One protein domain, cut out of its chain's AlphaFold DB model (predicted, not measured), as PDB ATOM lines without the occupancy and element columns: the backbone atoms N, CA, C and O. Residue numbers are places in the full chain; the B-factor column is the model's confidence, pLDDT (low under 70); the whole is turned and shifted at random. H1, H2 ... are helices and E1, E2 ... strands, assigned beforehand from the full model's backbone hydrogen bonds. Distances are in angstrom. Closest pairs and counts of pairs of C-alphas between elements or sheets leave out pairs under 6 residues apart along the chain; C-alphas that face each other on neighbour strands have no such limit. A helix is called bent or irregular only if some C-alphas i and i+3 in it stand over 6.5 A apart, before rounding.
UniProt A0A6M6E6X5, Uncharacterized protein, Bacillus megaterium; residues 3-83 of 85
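Overview. This is residues 3 to 83 of the 85 residues of an uncharacterized protein of Bacillus megaterium (UniProt A0A6M6E6X5). A strongly twisted sheet of four strands, E2, E1, E3 and E4 in that order, is the core; it curls round H1 on one face, and H2 and H3 cover the other. E1 and E2, the two longer strands, form a hairpin at one side of the sheet, with E2 at its edge. The printed part has 81 residues, mixed in class, with three named helices and four named strands in the order E1 E2 H1 E3 H2 H3 E4; the sheet is antiparallel. It is compact and rounded, with a radius of gyration of the C-alphas of 11.9 A and spans of 35 by 30 by 19 A.

Along the chain. Find C-alpha 3 at (22.414, -12.833, -55.733); from there E1 runs 24.8 A to residue 11. E2, residues 16 to 25, covers 23.8 A and bends by 68 degrees at residue 19. E3 is residues 47 to 52, and E4, residues 80 to 82, ends with C-alpha 82 at (15.107, -18.451, -48.104). Look for H1 at residues 28 to 38, 15.5 A long, H2 at 55 to 64, 14.8 A, and H3 at 68 to 76, 12.3 A. H2 is irregular: C-alphas 60 and 63 are 7.8 A apart.

Arrangement. Look across the sheet for N 6 and O 21 at 2.9 A between E1 and E2, N 5 and O 50 at 2.8 A between E1 and E3, and N 51 and O 81 at 2.8 A between E3 and E4. E2, H1 and E3 form a split strand-helix-strand unit, two strands running the same way with E1 between them, and its crossover is right-handed. The closest C-alphas of H1 and E2 are those of Ala 31 and Ala 25, 5.1 A. H2 and H3 are on the opposite face, at heights over the sheet of 8.6 A and 9.9 A, giving three layers, helices on both faces. This helical hairpin only just touches, with 3 pairs of C-alphas within 8 A, the closest Lys 64 and Val 70 at 6.9 A, at a shallow tilt of 14 degrees, opposite ways. Every O i to N i+4 pair is within hydrogen-bond range in H1 and H3; in H2 it is 1 of 6, with 4 of 7 O i to N i+3 pairs.

Size, cuts and confidence. The C-alphas of Ser 42 and Lys 77, the two farthest apart, are 34.9 A apart. The printed part has no cut and no long link. Look for pLDDT under 70 at residues 11 to 14 and 42 to 45.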
ATOM      1  N   SER A   3      23.159 -14.077 -55.935       96.12
ATOM      2  CA  SER A   3      22.414 -12.833 -55.733       96.12
ATOM      3  C   SER A   3      21.573 -12.925 -54.462       96.12
ATOM      4  O   SER A   3      20.859 -13.907 -54.249       96.12
ATOM      5  N   TYR A   4      21.632 -11.898 -53.625       95.75
ATOM      6  CA  TYR A   4      20.895 -11.795 -52.371       95.75
ATOM      7  C   TYR A   4      20.007 -10.560 -52.376       95.75
ATOM      8  O   TYR A   4      20.438  -9.488 -52.786       95.75
ATOM      9  N   LEU A   5      18.782 -10.701 -51.877       95.75
ATOM     10  CA  LEU A   5      17.903  -9.578 -51.592       95.75
ATOM     11  C   LEU A   5      18.202  -9.077 -50.177       95.75
ATOM     12  O   LEU A   5      17.984  -9.804 -49.204       95.75
ATOM     13  N   VAL A   6      18.684  -7.843 -50.073       94.19
ATOM     14  CA  VAL A   6      19.049  -7.188 -48.811       94.19
ATOM     15  C   VAL A   6      18.202  -5.933 -48.636       94.19
ATOM     16  O   VAL A   6      17.944  -5.225 -49.608       94.19
ATOM     17  N   ALA A   7      17.747  -5.658 -47.417       92.31
ATOM     18  CA  ALA A   7      16.952  -4.472 -47.121       92.31
ATOM     19  C   ALA A   7      17.310  -3.874 -45.760       92.31
ATOM     20  O   ALA A   7      17.687  -4.583 -44.830       92.31
ATOM     21  N   LEU A   8      17.143  -2.565 -45.615       89.62
ATOM     22  CA  LEU A   8      17.308  -1.875 -44.344       89.62
ATOM     23  C   LEU A   8      16.109  -2.166 -43.439       89.62
ATOM     24  O   LEU A   8      14.974  -1.843 -43.797       89.62
ATOM     25  N   ARG A   9      16.356  -2.715 -42.248       85.06
ATOM     26  CA  ARG A   9      15.340  -2.845 -41.199       85.06
ATOM     27  C   ARG A   9      15.190  -1.517 -40.458       85.06
ATOM     28  O   ARG A   9      16.140  -1.039 -39.849       85.06
ATOM     29  N   VAL A  10      14.001  -0.925 -40.530       77.81
ATOM     30  CA  VAL A  10      13.723   0.432 -40.026       77.81
ATOM     31  C   VAL A  10      13.272   0.426 -38.563       77.81
ATOM     32  O   VAL A  10      13.547   1.375 -37.835       77.81
ATOM     33  N   ASP A  11      12.598  -0.637 -38.114       69.62
ATOM     34  CA  ASP A  11      12.089  -0.758 -36.744       69.62
ATOM     35  C   ASP A  11      12.237  -2.210 -36.234       69.62
ATOM     36  O   ASP A  11      12.048  -3.197 -36.956       69.62
ATOM     37  N   GLU A  12      12.647  -2.345 -34.973       67.44
ATOM     38  CA  GLU A  12      12.791  -3.628 -34.287       67.44
ATOM     39  C   GLU A  12      11.448  -4.174 -33.789       67.44
ATOM     40  O   GLU A  12      11.270  -5.394 -33.764       67.44
ATOM     41  N   ARG A  13      10.510  -3.289 -33.420       67.81
ATOM     42  CA  ARG A  13       9.202  -3.623 -32.834       67.81
ATOM     43  C   ARG A  13       8.158  -3.941 -33.896       67.81
ATOM     44  O   ARG A  13       7.381  -4.873 -33.714       67.81
ATOM     45  N   ASN A  14       8.161  -3.191 -34.996       65.06
ATOM     46  CA  ASN A  14       7.380  -3.485 -36.192       65.06
ATOM     47  C   ASN A  14       8.356  -3.753 -37.327       65.06
ATOM     48  O   ASN A  14       8.998  -2.829 -37.810       65.06
ATOM     49  N   ILE A  15       8.493  -5.015 -37.730       70.12
ATOM     50  CA  ILE A  15       9.439  -5.394 -38.780       70.12
ATOM     51  C   ILE A  15       9.002  -4.733 -40.093       70.12
ATOM     52  O   ILE A  15       8.142  -5.238 -40.814       70.12
ATOM     53  N   CYS A  16       9.606  -3.586 -40.382       79.62
ATOM     54  CA  CYS A  16       9.447  -2.836 -41.613       79.62
ATOM     55  C   CYS A  16      10.802  -2.763 -42.309       79.62
ATOM     56  O   CYS A  16      11.805  -2.375 -41.703       79.62
ATOM     57  N   TYR A  17      10.809  -3.117 -43.589       87.00
ATOM     58  CA  TYR A  17      11.991  -3.068 -44.435       87.00
ATOM     59  C   TYR A  17      11.860  -1.954 -45.471       87.00
ATOM     60  O   TYR A  17      10.766  -1.638 -45.944       87.00
ATOM     61  N   SER A  18      12.989  -1.358 -45.827       87.06
ATOM     62  CA  SER A  18      13.092  -0.323 -46.853       87.06
ATOM     63  C   SER A  18      14.401  -0.472 -47.624       87.06
ATOM     64  O   SER A  18      15.244  -1.287 -47.252       87.06
ATOM     65  N   ASN A  19      14.579   0.307 -48.695       90.00
ATOM     66  CA  ASN A  19      15.819   0.330 -49.479       90.00
ATOM     67  C   ASN A  19      16.275  -1.081 -49.905       90.00
ATOM     68  O   ASN A  19      17.370  -1.538 -49.569       90.00
ATOM     69  N   TYR A  20      15.378  -1.797 -50.585       93.19
ATOM     70  CA  TYR A  20      15.634  -3.140 -51.088       93.19
ATOM     71  C   TYR A  20      16.659  -3.097 -52.220       93.19
ATOM     72  O   TYR A  20      16.492  -2.355 -53.187       93.19
ATOM     73  N   GLN A  21      17.698  -3.920 -52.122       94.50
ATOM     74  CA  GLN A  21      18.762  -4.012 -53.115       94.50
ATOM     75  C   GLN A  21      19.108  -5.474 -53.387       94.50
ATOM     76  O   GLN A  21      18.997  -6.334 -52.513       94.50
ATOM     77  N   ILE A  22      19.535  -5.749 -54.618       95.94
ATOM     78  CA  ILE A  22      20.094  -7.045 -54.998       95.94
ATOM     79  C   ILE A  22      21.611  -6.921 -54.927       95.94
ATOM     80  O   ILE A  22      22.186  -6.073 -55.606       95.94
ATOM     81  N   ILE A  23      22.237  -7.761 -54.113       95.31
ATOM     82  CA  ILE A  23      23.678  -7.767 -53.874       95.31
ATOM     83  C   ILE A  23      24.249  -9.111 -54.312       95.31
ATOM     84  O   ILE A  23      23.809 -10.160 -53.841       95.31
ATOM     85  N   GLU A  24      25.241  -9.088 -55.196       95.38
ATOM     86  CA  GLU A  24      26.003 -10.283 -55.554       95.38
ATOM     87  C   GLU A  24      27.133 -10.506 -54.548       95.38
ATOM     88  O   GLU A  24      27.960  -9.624 -54.320       95.38
ATOM     89  N   ALA A  25      27.171 -11.688 -53.935       93.94
ATOM     90  CA  ALA A  25      28.207 -12.048 -52.975       93.94
ATOM     91  C   ALA A  25      28.410 -13.566 -52.900       93.94
ATOM     92  O   ALA A  25      27.595 -14.357 -53.386       93.94
ATOM     93  N   ASP A  26      29.497 -13.994 -52.265       92.94
ATOM     94  CA  ASP A  26      29.787 -15.421 -52.079       92.94
ATOM     95  C   ASP A  26      28.939 -16.057 -50.974       92.94
ATOM     96  O   ASP A  26      28.662 -17.254 -51.010       92.94
ATOM     97  N   ASN A  27      28.512 -15.260 -49.992       91.81
ATOM     98  CA  ASN A  27      27.683 -15.702 -48.879       91.81
ATOM     99  C   ASN A  27      26.857 -14.539 -48.295       91.81
ATOM    100  O   ASN A  27      27.013 -13.379 -48.679       91.81
ATOM    101  N   LYS A  28      25.980 -14.871 -47.342       91.69
ATOM    102  CA  LYS A  28      25.067 -13.938 -46.669       91.69
ATOM    103  C   LYS A  28      25.794 -12.805 -45.935       91.69
ATOM    104  O   LYS A  28      25.387 -11.654 -46.052       91.69
ATOM    105  N   GLU A  29      26.863 -13.117 -45.203       91.19
ATOM    106  CA  GLU A  29      27.622 -12.104 -44.459       91.19
ATOM    107  C   GLU A  29      28.305 -11.126 -45.413       91.19
ATOM    108  O   GLU A  29      28.209  -9.918 -45.225       91.19
ATOM    109  N   ALA A  30      28.908 -11.630 -46.492       92.12
ATOM    110  CA  ALA A  30      29.491 -10.795 -47.533       92.12
ATOM    111  C   ALA A  30      28.435  -9.884 -48.185       92.12
ATOM    112  O   ALA A  30      28.671  -8.688 -48.310       92.12
ATOM    113  N   ALA A  31      27.240 -10.398 -48.507       93.06
ATOM    114  CA  ALA A  31      26.154  -9.576 -49.053       93.06
ATOM    115  C   ALA A  31      25.738  -8.448 -48.098       93.06
ATOM    116  O   ALA A  31      25.515  -7.312 -48.520       93.06
ATOM    117  N   ARG A  32      25.664  -8.752 -46.798       91.19
ATOM    118  CA  ARG A  32      25.374  -7.762 -45.760       91.19
ATOM    119  C   ARG A  32      26.460  -6.692 -45.670       91.19
ATOM    120  O   ARG A  32      26.138  -5.510 -45.594       91.19
ATOM    121  N   HIS A  33      27.729  -7.096 -45.670       90.69
ATOM    122  CA  HIS A  33      28.860  -6.170 -45.630       90.69
ATOM    123  C   HIS A  33      28.855  -5.237 -46.842       90.69
ATOM    124  O   HIS A  33      28.867  -4.022 -46.657       90.69
ATOM    125  N   THR A  34      28.710  -5.782 -48.052       92.31
ATOM    126  CA  THR A  34      28.629  -4.992 -49.286       92.31
ATOM    127  C   THR A  34      27.459  -4.005 -49.257       92.31
ATOM    128  O   THR A  34      27.629  -2.840 -49.604       92.31
ATOM    129  N   TYR A  35      26.273  -4.426 -48.799       93.00
ATOM    130  CA  TYR A  35      25.130  -3.517 -48.652       93.00
ATOM    131  C   TYR A  35      25.451  -2.344 -47.717       93.00
ATOM    132  O   TYR A  35      25.138  -1.195 -48.026       93.00
ATOM    133  N   ASN A  36      26.080  -2.618 -46.575       89.56
ATOM    134  CA  ASN A  36      26.417  -1.575 -45.612       89.56
ATOM    135  C   ASN A  36      27.464  -0.597 -46.149       89.56
ATOM    136  O   ASN A  36      27.344   0.597 -45.889       89.56
ATOM    137  N   GLU A  37      28.459  -1.091 -46.891       89.94
ATOM    138  CA  GLU A  37      29.464  -0.257 -47.558       89.94
ATOM    139  C   GLU A  37      28.820   0.675 -48.590       89.94
ATOM    140  O   GLU A  37      29.119   1.865 -48.603       89.94
ATOM    141  N   ILE A  38      27.882   0.166 -49.402       90.44
ATOM    142  CA  ILE A  38      27.153   0.962 -50.407       90.44
ATOM    143  C   ILE A  38      26.325   2.075 -49.754       90.44
ATOM    144  O   ILE A  38      26.233   3.174 -50.296       90.44
ATOM    145  N   ASN A  39      25.695   1.787 -48.615       87.44
ATOM    146  CA  ASN A  39      24.736   2.691 -47.976       87.44
ATOM    147  C   ASN A  39      25.333   3.476 -46.791       87.44
ATOM    148  O   ASN A  39      24.575   4.076 -46.030       87.44
ATOM    149  N   GLU A  40      26.657   3.428 -46.593       83.44
ATOM    150  CA  GLU A  40      27.392   4.095 -45.501       83.44
ATOM    151  C   GLU A  40      26.771   3.871 -44.104       83.44
ATOM    152  O   GLU A  40      26.783   4.730 -43.217       83.44
ATOM    153  N   CYS A  41      26.193   2.687 -43.889       71.88
ATOM    154  CA  CYS A  41      25.412   2.394 -42.693       71.88
ATOM    155  C   CYS A  41      26.332   2.162 -41.485       71.88
ATOM    156  O   CYS A  41      26.924   1.096 -41.334       71.88
ATOM    157  N   SER A  42      26.428   3.147 -40.587       65.25
ATOM    158  CA  SER A  42      27.325   3.081 -39.419       65.25
ATOM    159  C   SER A  42      26.756   2.289 -38.227       65.25
ATOM    160  O   SER A  42      27.507   1.944 -37.318       65.25
ATOM    161  N   TYR A  43      25.443   2.015 -38.210       57.41
ATOM    162  CA  TYR A  43      24.733   1.423 -37.058       57.41
ATOM    163  C   TYR A  43      23.713   0.329 -37.416       57.41
ATOM    164  O   TYR A  43      23.616  -0.664 -36.696       57.41
ATOM    165  N   PHE A  44      22.954   0.486 -38.506       59.50
ATOM    166  CA  PHE A  44      21.915  -0.467 -38.909       59.50
ATOM    167  C   PHE A  44      22.428  -1.360 -40.033       59.50
ATOM    168  O   PHE A  44      22.672  -0.899 -41.142       59.50
ATOM    169  N   TYR A  45      22.610  -2.643 -39.733       67.75
ATOM    170  CA  TYR A  45      23.031  -3.624 -40.724       67.75
ATOM    171  C   TYR A  45      21.845  -3.975 -41.628       67.75
ATOM    172  O   TYR A  45      20.760  -4.270 -41.127       67.75
ATOM    173  N   GLY A  46      22.052  -3.966 -42.948       82.94
ATOM    174  CA  GLY A  46      21.078  -4.517 -43.889       82.94
ATOM    175  C   GLY A  46      20.729  -5.962 -43.522       82.94
ATOM    176  O   GLY A  46      21.591  -6.753 -43.137       82.94
ATOM    177  N   GLU A  47      19.457  -6.326 -43.612       90.00
ATOM    178  CA  GLU A  47      18.997  -7.686 -43.377       90.00
ATOM    179  C   GLU A  47      18.905  -8.432 -44.708       90.00
ATOM    180  O   GLU A  47      18.262  -7.977 -45.654       90.00
ATOM    181  N   VAL A  48      19.569  -9.586 -44.789       93.25
ATOM    182  CA  VAL A  48      19.480 -10.465 -45.958       93.25
ATOM    183  C   VAL A  48      18.199 -11.285 -45.856       93.25
ATOM    184  O   VAL A  48      18.101 -12.188 -45.024       93.25
ATOM    185  N   LEU A  49      17.233 -10.978 -46.718       92.31
ATOM    186  CA  LEU A  49      15.888 -11.550 -46.684       92.31
ATOM    187  C   LEU A  49      15.792 -12.864 -47.466       92.31
ATOM    188  O   LEU A  49      15.099 -13.793 -47.050       92.31
ATOM    189  N   ALA A  50      16.475 -12.947 -48.610       94.19
ATOM    190  CA  ALA A  50      16.357 -14.072 -49.533       94.19
ATOM    191  C   ALA A  50      17.569 -14.188 -50.468       94.19
ATOM    192  O   ALA A  50      18.290 -13.217 -50.696       94.19
ATOM    193  N   LYS A  51      17.759 -15.370 -51.054       95.81
ATOM    194  CA  LYS A  51      18.502 -15.535 -52.306       95.81
ATOM    195  C   LYS A  51      17.583 -15.193 -53.476       95.81
ATOM    196  O   LYS A  51      16.387 -15.481 -53.438       95.81
ATOM    197  N   VAL A  52      18.152 -14.591 -54.509       96.06
ATOM    198  CA  VAL A  52      17.470 -14.223 -55.749       96.06
ATOM    199  C   VAL A  52      17.900 -15.213 -56.824       96.06
ATOM    200  O   VAL A  52      19.064 -15.230 -57.220       96.06
ATOM    201  N   ASN A  53      16.964 -16.044 -57.281       94.44
ATOM    202  CA  ASN A  53      17.219 -17.017 -58.344       94.44
ATOM    203  C   ASN A  53      17.046 -16.398 -59.737       94.44
ATOM    204  O   ASN A  53      17.723 -16.812 -60.674       94.44
ATOM    205  N   ASP A  54      16.162 -15.400 -59.865       93.88
ATOM    206  CA  ASP A  54      15.949 -14.642 -61.100       93.88
ATOM    207  C   ASP A  54      15.987 -13.134 -60.820       93.88
ATOM    208  O   ASP A  54      15.024 -12.520 -60.356       93.88
ATOM    209  N   VAL A  55      17.136 -12.523 -61.109       93.12
ATOM    210  CA  VAL A  55      17.350 -11.080 -60.933       93.12
ATOM    211  C   VAL A  55      16.450 -10.267 -61.862       93.12
ATOM    212  O   VAL A  55      15.974  -9.203 -61.466       93.12
ATOM    213  N   ASN A  56      16.193 -10.748 -63.081       93.12
ATOM    214  CA  ASN A  56      15.412 -10.008 -64.070       93.12
ATOM    215  C   ASN A  56      13.933  -9.958 -63.693       93.12
ATOM    216  O   ASN A  56      13.278  -8.953 -63.963       93.12
ATOM    217  N   GLU A  57      13.424 -11.004 -63.040       92.50
ATOM    218  CA  GLU A  57      12.060 -11.002 -62.520       92.50
ATOM    219  C   GLU A  57      11.921 -10.141 -61.260       92.50
ATOM    220  O   GLU A  57      10.914  -9.458 -61.111       92.50
ATOM    221  N   VAL A  58      12.917 -10.117 -60.365       92.31
ATOM    222  CA  VAL A  58      12.820  -9.384 -59.086       92.31
ATOM    223  C   VAL A  58      13.099  -7.884 -59.245       92.31
ATOM    224  O   VAL A  58      12.428  -7.059 -58.621       92.31
ATOM    225  N   LYS A  59      14.060  -7.500 -60.093       92.75
ATOM    226  CA  LYS A  59      14.529  -6.110 -60.248       92.75
ATOM    227  C   LYS A  59      13.416  -5.077 -60.522       92.75
ATOM    228  O   LYS A  59      13.463  -4.017 -59.901       92.75
ATOM    229  N   PRO A  60      12.395  -5.341 -61.365       93.88
ATOM    230  CA  PRO A  60      11.299  -4.398 -61.617       93.88
ATOM    231  C   PRO A  60      10.394  -4.131 -60.406       93.88
ATOM    232  O   PRO A  60       9.593  -3.195 -60.431       93.88
ATOM    233  N   TYR A  61      10.474  -4.968 -59.370       92.19
ATOM    234  CA  TYR A  61       9.615  -4.890 -58.195       92.19
ATOM    235  C   TYR A  61      10.307  -4.301 -56.970       92.19
ATOM    236  O   TYR A  61       9.619  -4.139 -55.969       92.19
ATOM    237  N   LEU A  62      11.602  -3.953 -57.023       90.19
ATOM    238  CA  LEU A  62      12.375  -3.507 -55.850       90.19
ATOM    239  C   LEU A  62      11.680  -2.396 -55.049       90.19
ATOM    240  O   LEU A  62      11.514  -2.531 -53.838       90.19
ATOM    241  N   ASP A  63      11.159  -1.369 -55.724       88.06
ATOM    242  CA  ASP A  63      10.438  -0.256 -55.082       88.06
ATOM    243  C   ASP A  63       9.078  -0.656 -54.479       88.06
ATOM    244  O   ASP A  63       8.487   0.081 -53.692       88.06
ATOM    245  N   LYS A  64       8.560  -1.829 -54.851       89.62
ATOM    246  CA  LYS A  64       7.270  -2.380 -54.414       89.62
ATOM    247  C   LYS A  64       7.421  -3.490 -53.377       89.62
ATOM    248  O   LYS A  64       6.407  -3.948 -52.859       89.62
ATOM    249  N   LEU A  65       8.644  -3.927 -53.059       88.00
ATOM    250  CA  LEU A  65       8.879  -5.034 -52.122       88.00
ATOM    251  C   LEU A  65       8.510  -4.698 -50.673       88.00
ATOM    252  O   LEU A  65       8.340  -5.611 -49.871       88.00
ATOM    253  N   SER A  66       8.303  -3.420 -50.348       84.81
ATOM    254  CA  SER A  66       7.671  -3.007 -49.087       84.81
ATOM    255  C   SER A  66       6.247  -3.562 -48.936       84.81
ATOM    256  O   SER A  66       5.761  -3.730 -47.818       84.81
ATOM    257  N   ASN A  67       5.583  -3.901 -50.046       87.00
ATOM    258  CA  ASN A  67       4.339  -4.652 -50.040       87.00
ATOM    259  C   ASN A  67       4.625  -6.156 -49.910       87.00
ATOM    260  O   ASN A  67       5.099  -6.808 -50.844       87.00
ATOM    261  N   ALA A  68       4.246  -6.724 -48.763       85.00
ATOM    262  CA  ALA A  68       4.432  -8.138 -48.457       85.00
ATOM    263  C   ALA A  68       3.798  -9.091 -49.491       85.00
ATOM    264  O   ALA A  68       4.315 -10.189 -49.688       85.00
ATOM    265  N   MET A  69       2.720  -8.692 -50.181       90.56
ATOM    266  CA  MET A  69       2.101  -9.535 -51.212       90.56
ATOM    267  C   MET A  69       3.032  -9.744 -52.408       90.56
ATOM    268  O   MET A  69       3.136 -10.861 -52.900       90.56
ATOM    269  N   VAL A  70       3.770  -8.711 -52.824       90.06
ATOM    270  CA  VAL A  70       4.713  -8.800 -53.953       90.06
ATOM    271  C   VAL A  70       5.889  -9.713 -53.598       90.06
ATOM    272  O   VAL A  70       6.287 -10.558 -54.398       90.06
ATOM    273  N   LEU A  71       6.413  -9.590 -52.373       87.38
ATOM    274  CA  LEU A  71       7.439 -10.498 -51.848       87.38
ATOM    275  C   LEU A  71       6.961 -11.956 -51.851       87.38
ATOM    276  O   LEU A  71       7.696 -12.841 -52.288       87.38
ATOM    277  N   LEU A  72       5.733 -12.203 -51.387       89.31
ATOM    278  CA  LEU A  72       5.140 -13.540 -51.361       89.31
ATOM    279  C   LEU A  72       4.952 -14.106 -52.770       89.31
ATOM    280  O   LEU A  72       5.304 -15.258 -53.000       89.31
ATOM    281  N   GLU A  73       4.447 -13.320 -53.720       93.44
ATOM    282  CA  GLU A  73       4.277 -13.756 -55.111       93.44
ATOM    283  C   GLU A  73       5.607 -14.178 -55.748       93.44
ATOM    284  O   GLU A  73       5.685 -15.248 -56.352       93.44
ATOM    285  N   LEU A  74       6.670 -13.385 -55.575       92.44
ATOM    286  CA  LEU A  74       8.007 -13.715 -56.083       92.44
ATOM    287  C   LEU A  74       8.593 -14.964 -55.407       92.44
ATOM    288  O   LEU A  74       9.268 -15.763 -56.056       92.44
ATOM    289  N   ALA A  75       8.312 -15.172 -54.118       91.25
ATOM    290  CA  ALA A  75       8.698 -16.397 -53.424       91.25
ATOM    291  C   ALA A  75       7.923 -17.622 -53.945       91.25
ATOM    292  O   ALA A  75       8.527 -18.660 -54.206       91.25
ATOM    293  N   PHE A  76       6.608 -17.507 -54.165       92.44
ATOM    294  CA  PHE A  76       5.780 -18.595 -54.702       92.44
ATOM    295  C   PHE A  76       6.173 -19.004 -56.122       92.44
ATOM    296  O   PHE A  76       6.096 -20.183 -56.461       92.44
ATOM    297  N   LYS A  77       6.620 -18.050 -56.942       93.19
ATOM    298  CA  LYS A  77       7.162 -18.324 -58.277       93.19
ATOM    299  C   LYS A  77       8.568 -18.931 -58.259       93.19
ATOM    300  O   LYS A  77       9.033 -19.410 -59.287       93.19
ATOM    301  N   GLY A  78       9.240 -18.926 -57.108       91.62
ATOM    302  CA  GLY A  78      10.603 -19.431 -56.951       91.62
ATOM    303  C   GLY A  78      11.697 -18.429 -57.328       91.62
ATOM    304  O   GLY A  78      12.876 -18.784 -57.269       91.62
ATOM    305  N   SER A  79      11.350 -17.185 -57.666       94.50
ATOM    306  CA  SER A  79      12.303 -16.103 -57.960       94.50
ATOM    307  C   SER A  79      13.075 -15.683 -56.700       94.50
ATOM    308  O   SER A  79      14.223 -15.243 -56.796       94.50
ATOM    309  N   LEU A  80      12.469 -15.871 -55.520       93.88
ATOM    310  CA  LEU A  80      13.088 -15.700 -54.202       93.88
ATOM    311  C   LEU A  80      13.068 -17.009 -53.407       93.88
ATOM    312  O   LEU A  80      12.040 -17.675 -53.314       93.88
ATOM    313  N   THR A  81      14.182 -17.345 -52.762       93.06
ATOM    314  CA  THR A  81      14.273 -18.475 -51.824       93.06
ATOM    315  C   THR A  81      14.879 -18.036 -50.506       93.06
ATOM    316  O   THR A  81      15.617 -17.055 -50.431       93.06
ATOM    317  N   LYS A  82      14.563 -18.757 -49.427       87.31
ATOM    318  CA  LYS A  82      15.107 -18.451 -48.104       87.31
ATOM    319  C   LYS A  82      16.640 -18.432 -48.167       87.31
ATOM    320  O   LYS A  82      17.249 -19.382 -48.657       87.31
ATOM    321  N   ALA A  83      17.256 -17.353 -47.684       81.88
ATOM    322  CA  ALA A  83      18.700 -17.336 -47.479       81.88
ATOM    323  C   ALA A  83      19.051 -18.358 -46.386       81.88
ATOM    324  O   ALA A  83      18.355 -18.421 -45.372       81.88
TER     325      ALA A  83